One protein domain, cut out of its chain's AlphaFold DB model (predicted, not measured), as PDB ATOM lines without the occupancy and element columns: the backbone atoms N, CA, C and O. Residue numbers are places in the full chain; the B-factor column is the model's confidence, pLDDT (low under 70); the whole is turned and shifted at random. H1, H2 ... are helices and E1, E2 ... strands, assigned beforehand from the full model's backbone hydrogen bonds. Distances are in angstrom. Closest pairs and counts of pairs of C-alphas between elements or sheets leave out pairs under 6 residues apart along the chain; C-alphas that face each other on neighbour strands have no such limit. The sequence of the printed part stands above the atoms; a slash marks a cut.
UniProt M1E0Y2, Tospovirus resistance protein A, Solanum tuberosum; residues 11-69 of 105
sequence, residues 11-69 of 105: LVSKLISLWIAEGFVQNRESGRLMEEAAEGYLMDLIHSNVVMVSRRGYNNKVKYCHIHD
ATOM      1  N   LEU A  11     121.758 128.837  94.708       89.62
ATOM      2  CA  LEU A  11     122.371 127.646  94.116       89.62
ATOM      3  C   LEU A  11     121.302 126.798  93.424       89.62
ATOM      4  O   LEU A  11     120.355 126.345  94.069       89.62
ATOM      5  N   VAL A  12     121.510 126.514  92.139       90.25
ATOM      6  CA  VAL A  12     120.575 125.715  91.328       90.25
ATOM      7  C   VAL A  12     120.369 124.314  91.903       90.25
ATOM      8  O   VAL A  12     119.237 123.854  91.992       90.25
ATOM      9  N   SER A  13     121.432 123.662  92.381       89.31
ATOM     10  CA  SER A  13     121.329 122.334  93.002       89.31
ATOM     11  C   SER A  13     120.411 122.328  94.228       89.31
ATOM     12  O   SER A  13     119.619 121.406  94.411       89.31
ATOM     13  N   LYS A  14     120.468 123.387  95.046       89.06
ATOM     14  CA  LYS A  14     119.594 123.545  96.211       89.06
ATOM     15  C   LYS A  14     118.152 123.824  95.791       89.06
ATOM     16  O   LYS A  14     117.238 123.285  96.401       89.06
ATOM     17  N   LEU A  15     117.950 124.637  94.755       88.56
ATOM     18  CA  LEU A  15     116.620 124.938  94.223       88.56
ATOM     19  C   LEU A  15     115.929 123.678  93.681       88.56
ATOM     20  O   LEU A  15     114.780 123.426  94.029       88.56
ATOM     21  N   ILE A  16     116.650 122.863  92.910       90.00
ATOM     22  CA  ILE A  16     116.154 121.583  92.383       90.00
ATOM     23  C   ILE A  16     115.774 120.637  93.525       90.00
ATOM     24  O   ILE A  16     114.666 120.110  93.540       90.00
ATOM     25  N   SER A  17     116.654 120.472  94.519       88.81
ATOM     26  CA  SER A  17     116.375 119.620  95.680       88.81
ATOM     27  C   SER A  17     115.138 120.081  96.462       88.81
ATOM     28  O   SER A  17     114.340 119.243  96.874       88.81
ATOM     29  N   LEU A  18     114.930 121.395  96.612       88.56
ATOM     30  CA  LEU A  18     113.724 121.941  97.240       88.56
ATOM     31  C   LEU A  18     112.467 121.654  96.414       88.56
ATOM     32  O   LEU A  18     111.461 121.248  96.976       88.56
ATOM     33  N   TRP A  19     112.511 121.830  95.093       89.19
ATOM     34  CA  TRP A  19     111.353 121.534  94.241       89.19
ATOM     35  C   TRP A  19     110.980 120.055  94.239       89.19
ATOM     36  O   TRP A  19     109.797 119.728  94.181       89.19
ATOM     37  N   ILE A  20     111.975 119.175  94.328       86.81
ATOM     38  CA  ILE A  20     111.766 117.737  94.490       86.81
ATOM     39  C   ILE A  20     111.140 117.440  95.860       86.81
ATOM     40  O   ILE A  20     110.128 116.747  95.925       86.81
ATOM     41  N   ALA A  21     111.693 117.997  96.942       88.06
ATOM     42  CA  ALA A  21     111.204 117.772  98.305       88.06
ATOM     43  C   ALA A  21     109.773 118.293  98.532       88.06
ATOM     44  O   ALA A  21     108.990 117.652  99.225       88.06
ATOM     45  N   GLU A  22     109.423 119.425  97.920       83.81
ATOM     46  CA  GLU A  22     108.072 120.009  97.943       83.81
ATOM     47  C   GLU A  22     107.099 119.296  96.983       83.81
ATOM     48  O   GLU A  22     105.906 119.597  96.960       83.81
ATOM     49  N   GLY A  23     107.587 118.367  96.152       84.94
ATOM     50  CA  GLY A  23     106.766 117.649  95.176       84.94
ATOM     51  C   GLY A  23     106.303 118.500  93.988       84.94
ATOM     52  O   GLY A  23     105.353 118.129  93.297       84.94
ATOM     53  N   PHE A  24     106.961 119.632  93.713       83.81
ATOM     54  CA  PHE A  24     106.662 120.465  92.542       83.81
ATOM     55  C   PHE A  24     107.083 119.809  91.227       83.81
ATOM     56  O   PHE A  24     106.531 120.125  90.173       83.81
ATOM     57  N   VAL A  25     108.057 118.899  91.274       85.31
ATOM     58  CA  VAL A  25     108.553 118.194  90.093       85.31
ATOM     59  C   VAL A  25     107.775 116.895  89.917       85.31
ATOM     60  O   VAL A  25     107.955 115.941  90.669       85.31
ATOM     61  N   GLN A  26     106.911 116.846  88.905       79.25
ATOM     62  CA  GLN A  26     106.197 115.624  88.546       79.25
ATOM     63  C   GLN A  26     107.011 114.828  87.532       79.25
ATOM     64  O   GLN A  26     107.316 115.318  86.445       79.25
ATOM     65  N   ASN A  27     107.323 113.575  87.857       70.69
ATOM     66  CA  ASN A  27     107.917 112.666  86.889       70.69
ATOM     67  C   ASN A  27     106.811 112.022  86.038       70.69
ATOM     68  O   ASN A  27     106.168 111.066  86.469       70.69
ATOM     69  N   ARG A  28     106.537 112.593  84.859       64.44
ATOM     70  CA  ARG A  28     105.522 112.071  83.924       64.44
ATOM     71  C   ARG A  28     106.036 110.955  83.011       64.44
ATOM     72  O   ARG A  28     105.217 110.252  82.431       64.44
ATOM     73  N   GLU A  29     107.350 110.785  82.877       65.38
ATOM     74  CA  GLU A  29     107.960 109.841  81.934       65.38
ATOM     75  C   GLU A  29     108.713 108.748  82.695       65.38
ATOM     76  O   GLU A  29     109.669 109.020  83.420       65.38
ATOM     77  N   SER A  30     108.304 107.486  82.527       58.38
ATOM     78  CA  SER A  30     108.990 106.363  83.168       58.38
ATOM     79  C   SER A  30     110.437 106.281  82.667       58.38
ATOM     80  O   SER A  30     110.675 105.897  81.524       58.38
ATOM     81  N   GLY A  31     111.393 106.645  83.521       63.72
ATOM     82  CA  GLY A  31     112.828 106.560  83.231       63.72
ATOM     83  C   GLY A  31     113.573 107.895  83.216       63.72
ATOM     84  O   GLY A  31     114.801 107.876  83.216       63.72
ATOM     85  N   ARG A  32     112.881 109.040  83.262       71.69
ATOM     86  CA  ARG A  32     113.550 110.342  83.383       71.69
ATOM     87  C   ARG A  32     113.912 110.627  84.841       71.69
ATOM     88  O   ARG A  32     113.110 110.365  85.738       71.69
ATOM     89  N   LEU A  33     115.111 111.153  85.096       83.06
ATOM     90  CA  LEU A  33     115.520 111.551  86.446       83.06
ATOM     91  C   LEU A  33     114.723 112.785  86.889       83.06
ATOM     92  O   LEU A  33     114.457 113.691  86.094       83.06
ATOM     93  N   MET A  34     114.345 112.841  88.166       84.31
ATOM     94  CA  MET A  34     113.570 113.966  88.700       84.31
ATOM     95  C   MET A  34     114.383 115.269  88.628       84.31
ATOM     96  O   MET A  34     113.844 116.344  88.376       84.31
ATOM     97  N   GLU A  35     115.702 115.157  88.740       85.50
ATOM     98  CA  GLU A  35     116.665 116.231  88.545       85.50
ATOM     99  C   GLU A  35     116.649 116.769  87.108       85.50
ATOM    100  O   GLU A  35     116.665 117.981  86.916       85.50
ATOM    101  N   GLU A  36     116.555 115.908  86.092       86.00
ATOM    102  CA  GLU A  36     116.488 116.331  84.684       86.00
ATOM    103  C   GLU A  36     115.149 116.987  84.332       86.00
ATOM    104  O   GLU A  36     115.085 117.880  83.480       86.00
ATOM    105  N   ALA A  37     114.059 116.546  84.964       88.19
ATOM    106  CA  ALA A  37     112.768 117.221  84.856       88.19
ATOM    107  C   ALA A  37     112.831 118.617  85.502       88.19
ATOM    108  O   ALA A  37     112.404 119.601  84.897       88.19
ATOM    109  N   ALA A  38     113.442 118.724  86.687       88.56
ATOM    110  CA  ALA A  38     113.629 119.989  87.390       88.56
ATOM    111  C   ALA A  38     114.558 120.961  86.641       88.56
ATOM    112  O   ALA A  38     114.268 122.158  86.580       88.56
ATOM    113  N   GLU A  39     115.651 120.467  86.047       89.38
ATOM    114  CA  GLU A  39     116.531 121.262  85.180       89.38
ATOM    115  C   GLU A  39     115.758 121.799  83.964       89.38
ATOM    116  O   GLU A  39     115.916 122.969  83.618       89.38
ATOM    117  N   GLY A  40     114.875 120.990  83.363       89.12
ATOM    118  CA  GLY A  40     113.984 121.426  82.283       89.12
ATOM    119  C   GLY A  40     113.074 122.583  82.704       89.12
ATOM    120  O   GLY A  40     113.088 123.636  82.071       89.12
ATOM    121  N   TYR A  41     112.372 122.439  83.833       89.12
ATOM    122  CA  TYR A  41     111.528 123.514  84.368       89.12
ATOM    123  C   TYR A  41     112.314 124.787  84.687       89.12
ATOM    124  O   TYR A  41     111.824 125.893  84.458       89.12
ATOM    125  N   LEU A  42     113.544 124.658  85.186       89.94
ATOM    126  CA  LEU A  42     114.404 125.815  85.406       89.94
ATOM    127  C   LEU A  42     114.729 126.533  84.089       89.94
ATOM    128  O   LEU A  42     114.707 127.761  84.055       89.94
ATOM    129  N   MET A  43     115.014 125.796  83.013       89.88
ATOM    130  CA  MET A  43     115.281 126.397  81.702       89.88
ATOM    131  C   MET A  43     114.052 127.115  81.143       89.88
ATOM    132  O   MET A  43     114.193 128.216  80.620       89.88
ATOM    133  N   ASP A  44     112.852 126.567  81.322       90.50
ATOM    134  CA  ASP A  44     111.607 127.233  80.914       90.50
ATOM    135  C   ASP A  44     111.366 128.533  81.698       90.50
ATOM    136  O   ASP A  44     110.969 129.560  81.136       90.50
ATOM    137  N   LEU A  45     111.672 128.533  83.000       89.88
ATOM    138  CA  LEU A  45     111.621 129.734  83.841       89.88
ATOM    139  C   LEU A  45     112.667 130.780  83.434       89.88
ATOM    140  O   LEU A  45     112.418 131.981  83.558       89.88
ATOM    141  N   ILE A  46     113.821 130.340  82.930       89.00
ATOM    142  CA  ILE A  46     114.840 131.231  82.369       89.00
ATOM    143  C   ILE A  46     114.370 131.815  81.034       89.00
ATOM    144  O   ILE A  46     114.443 133.025  80.841       89.00
ATOM    145  N   HIS A  47     113.835 130.992  80.131       89.38
ATOM    146  CA  HIS A  47     113.326 131.451  78.833       89.38
ATOM    147  C   HIS A  47     112.137 132.410  78.958       89.38
ATOM    148  O   HIS A  47     111.959 133.282  78.113       89.38
ATOM    149  N   SER A  48     111.342 132.279  80.020       86.19
ATOM    150  CA  SER A  48     110.233 133.187  80.330       86.19
ATOM    151  C   SER A  48     110.646 134.428  81.138       86.19
ATOM    152  O   SER A  48     109.777 135.193  81.550       86.19
ATOM    153  N   ASN A  49     111.950 134.656  81.357       83.69
ATOM    154  CA  ASN A  49     112.509 135.769  82.143       83.69
ATOM    155  C   ASN A  49     112.010 135.847  83.598       83.69
ATOM    156  O   ASN A  49     112.106 136.892  84.243       83.69
ATOM    157  N   VAL A  50     111.500 134.743  84.147       85.50
ATOM    158  CA  VAL A  50     111.109 134.658  85.561       85.50
ATOM    159  C   VAL A  50     112.338 134.474  86.448       85.50
ATOM    160  O   VAL A  50     112.429 135.042  87.541       85.50
ATOM    161  N   VAL A  51     113.290 133.680  85.965       87.62
ATOM    162  CA  VAL A  51     114.558 133.400  86.634       87.62
ATOM    163  C   VAL A  51     115.697 133.896  85.760       87.62
ATOM    164  O   VAL A  51     115.788 133.571  84.583       87.62
ATOM    165  N   MET A  52     116.609 134.651  86.352       88.50
ATOM    166  CA  MET A  52     117.791 135.163  85.677       88.50
ATOM    167  C   MET A  52     119.031 134.369  86.085       88.50
ATOM    168  O   MET A  52     119.230 133.993  87.246       88.50
ATOM    169  N   VAL A  53     119.901 134.101  85.113       89.19
ATOM    170  CA  VAL A  53     121.168 133.405  85.348       89.19
ATOM    171  C   VAL A  53     122.159 134.380  85.974       89.19
ATOM    172  O   VAL A  53     122.512 135.380  85.362       89.19
ATOM    173  N   SER A  54     122.644 134.064  87.177       87.31
ATOM    174  CA  SER A  54     123.680 134.855  87.859       87.31
ATOM    175  C   SER A  54     125.082 134.378  87.472       87.31
ATOM    176  O   SER A  54     125.948 135.168  87.104       87.31
ATOM    177  N   ARG A  55     125.320 133.058  87.492       88.69
ATOM    178  CA  ARG A  55     126.632 132.488  87.151       88.69
ATOM    179  C   ARG A  55     126.509 131.097  86.547       88.69
ATOM    180  O   ARG A  55     125.800 130.241  87.079       88.69
ATOM    181  N   ARG A  56     127.281 130.842  85.488       91.12
ATOM    182  CA  ARG A  56     127.479 129.503  84.908       91.12
ATOM    183  C   ARG A  56     128.786 128.876  85.402       91.12
ATOM    184  O   ARG A  56     129.730 129.583  85.760       91.12
ATOM    185  N   GLY A  57     128.812 127.551  85.494       86.56
ATOM    186  CA  GLY A  57     130.021 126.775  85.769       86.56
ATOM    187  C   GLY A  57     130.874 126.567  84.513       86.56
ATOM    188  O   GLY A  57     130.462 126.908  83.409       86.56
ATOM    189  N   TYR A  58     132.044 125.945  84.680       86.06
ATOM    190  CA  TYR A  58     132.953 125.599  83.574       86.06
ATOM    191  C   TYR A  58     132.333 124.636  82.548       86.06
ATOM    192  O   TYR A  58     132.744 124.602  81.398       86.06
ATOM    193  N   ASN A  59     131.316 123.875  82.955       86.56
ATOM    194  CA  ASN A  59     130.536 122.975  82.108       86.56
ATOM    195  C   ASN A  59     129.350 123.671  81.408       86.56
ATOM    196  O   ASN A  59     128.429 122.993  80.962       86.56
ATOM    197  N   ASN A  60     129.312 125.010  81.387       84.19
ATOM    198  CA  ASN A  60     128.211 125.841  80.882       84.19
ATOM    199  C   ASN A  60     126.845 125.649  81.568       84.19
ATOM    200  O   ASN A  60     125.891 126.356  81.227       84.19
ATOM    201  N   LYS A  61     126.738 124.779  82.580       87.69
ATOM    202  CA  LYS A  61     125.519 124.642  83.383       87.69
ATOM    203  C   LYS A  61     125.333 125.854  84.294       87.69
ATOM    204  O   LYS A  61     126.296 126.446  84.787       87.69
ATOM    205  N   VAL A  62     124.076 126.214  84.543       88.56
ATOM    206  CA  VAL A  62     123.720 127.293  85.471       88.56
ATOM    207  C   VAL A  62     124.049 126.842  86.891       88.56
ATOM    208  O   VAL A  62     123.528 125.839  87.370       88.56
ATOM    209  N   LYS A  63     124.940 127.573  87.565       89.31
ATOM    210  CA  LYS A  63     125.360 127.275  88.941       89.31
ATOM    211  C   LYS A  63     124.588 128.124  89.948       89.31
ATOM    212  O   LYS A  63     124.183 127.620  90.994       89.31
ATOM    213  N   TYR A  64     124.371 129.393  89.603       89.44
ATOM    214  CA  TYR A  64     123.608 130.342  90.406       89.44
ATOM    215  C   TYR A  64     122.563 131.054  89.554       89.44
ATOM    216  O   TYR A  64     122.838 131.440  88.414       89.44
ATOM    217  N   CYS A  65     121.391 131.269  90.138       90.00
ATOM    218  CA  CYS A  65     120.290 132.023  89.552       90.00
ATOM    219  C   CYS A  65     119.690 132.985  90.584       90.00
ATOM    220  O   CYS A  65     119.914 132.820  91.781       90.00
ATOM    221  N   HIS A  66     118.965 133.994  90.124       87.31
ATOM    222  CA  HIS A  66     118.177 134.897  90.963       87.31
ATOM    223  C   HIS A  66     116.798 135.082  90.325       87.31
ATOM    224  O   HIS A  66     116.612 134.805  89.140       87.31
ATOM    225  N   ILE A  67     115.810 135.475  91.121       86.00
ATOM    226  CA  ILE A  67     114.448 135.713  90.635       86.00
ATOM    227  C   ILE A  67     114.377 137.156  90.149       86.00
ATOM    228  O   ILE A  67     114.936 138.035  90.792       86.00
ATOM    229  N   HIS A  68     113.689 137.391  89.036       83.94
ATOM    230  CA  HIS A  68     113.485 138.742  88.530       83.94
ATOM    231  C   HIS A  68     112.602 139.566  89.482       83.94
ATOM    232  O   HIS A  68     111.528 139.104  89.876       83.94
ATOM    233  N   ASP A  69     112.992 140.805  89.790       79.25
ATOM    234  CA  ASP A  69     112.367 141.641  90.833       79.25
ATOM    235  C   ASP A  69     110.863 141.836  90.632       79.25
ATOM    236  O   ASP A  69     110.072 141.686  91.559       79.25
TER     237      ASP A  69
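AT A GLANCE: This is residues 11 to 69 of the 105 residues of the protein "Tospovirus resistance protein A" of Solanum tuberosum (UniProt M1E0Y2). A small antiparallel hairpin, E1 and E2, stands at one end, and two helices crossing steeply reach it, H1 with residues 12 to 15 and H2 with residues 39 to 46. The helices are joined by a loop, residues 22 to 33, at the end away from the hairpin. The printed part has 59 residues, with two named helices and two named strands in the order H1, H2, E1, E2 along the chain; it is mixed in class, helices and strands, and compact, with a radius of gyration of the C-alphas of 11.6 A and spans of 32 by 27 by 19 A.

HOW THE PARTS SIT: E1, residues 51 to 56, and E2, residues 62 to 67, are antiparallel at 150 degrees; N 52 and O 66 are 2.8 A apart, within hydrogen-bond range. The closest C-alphas of H2, residues 34 to 47, and E1 are Leu 45 and Val 51, 5.5 A. Those of H1, residues 12 to 21, and E2 are Val 12 and Lys 63, 5.6 A. H2 touches H1 with residues 34 to 39 alone, closest C-alphas Ile 16 and Ala 38, 5.8 A; they run opposite ways at a steep tilt of 60 degrees. In both helices every O i to N i+4 pair is within hydrogen-bond range.

IN THESE COORDINATES: H1 begins at C-alpha 12 (120.575, 125.715, 91.328) and is 14.1 A long; H2 is 20.1 A. E1 is 13.6 A; E2, 13.5 A, ends at C-alpha 67 (114.448, 135.713, 90.635).

THE WHOLE: The farthest C-alphas, Ser 30 and Asp 69, are 36.3 A apart. The printed part has no cut. The H1 to H2 link is long. Residues 28 to 31 are under pLDDT 70.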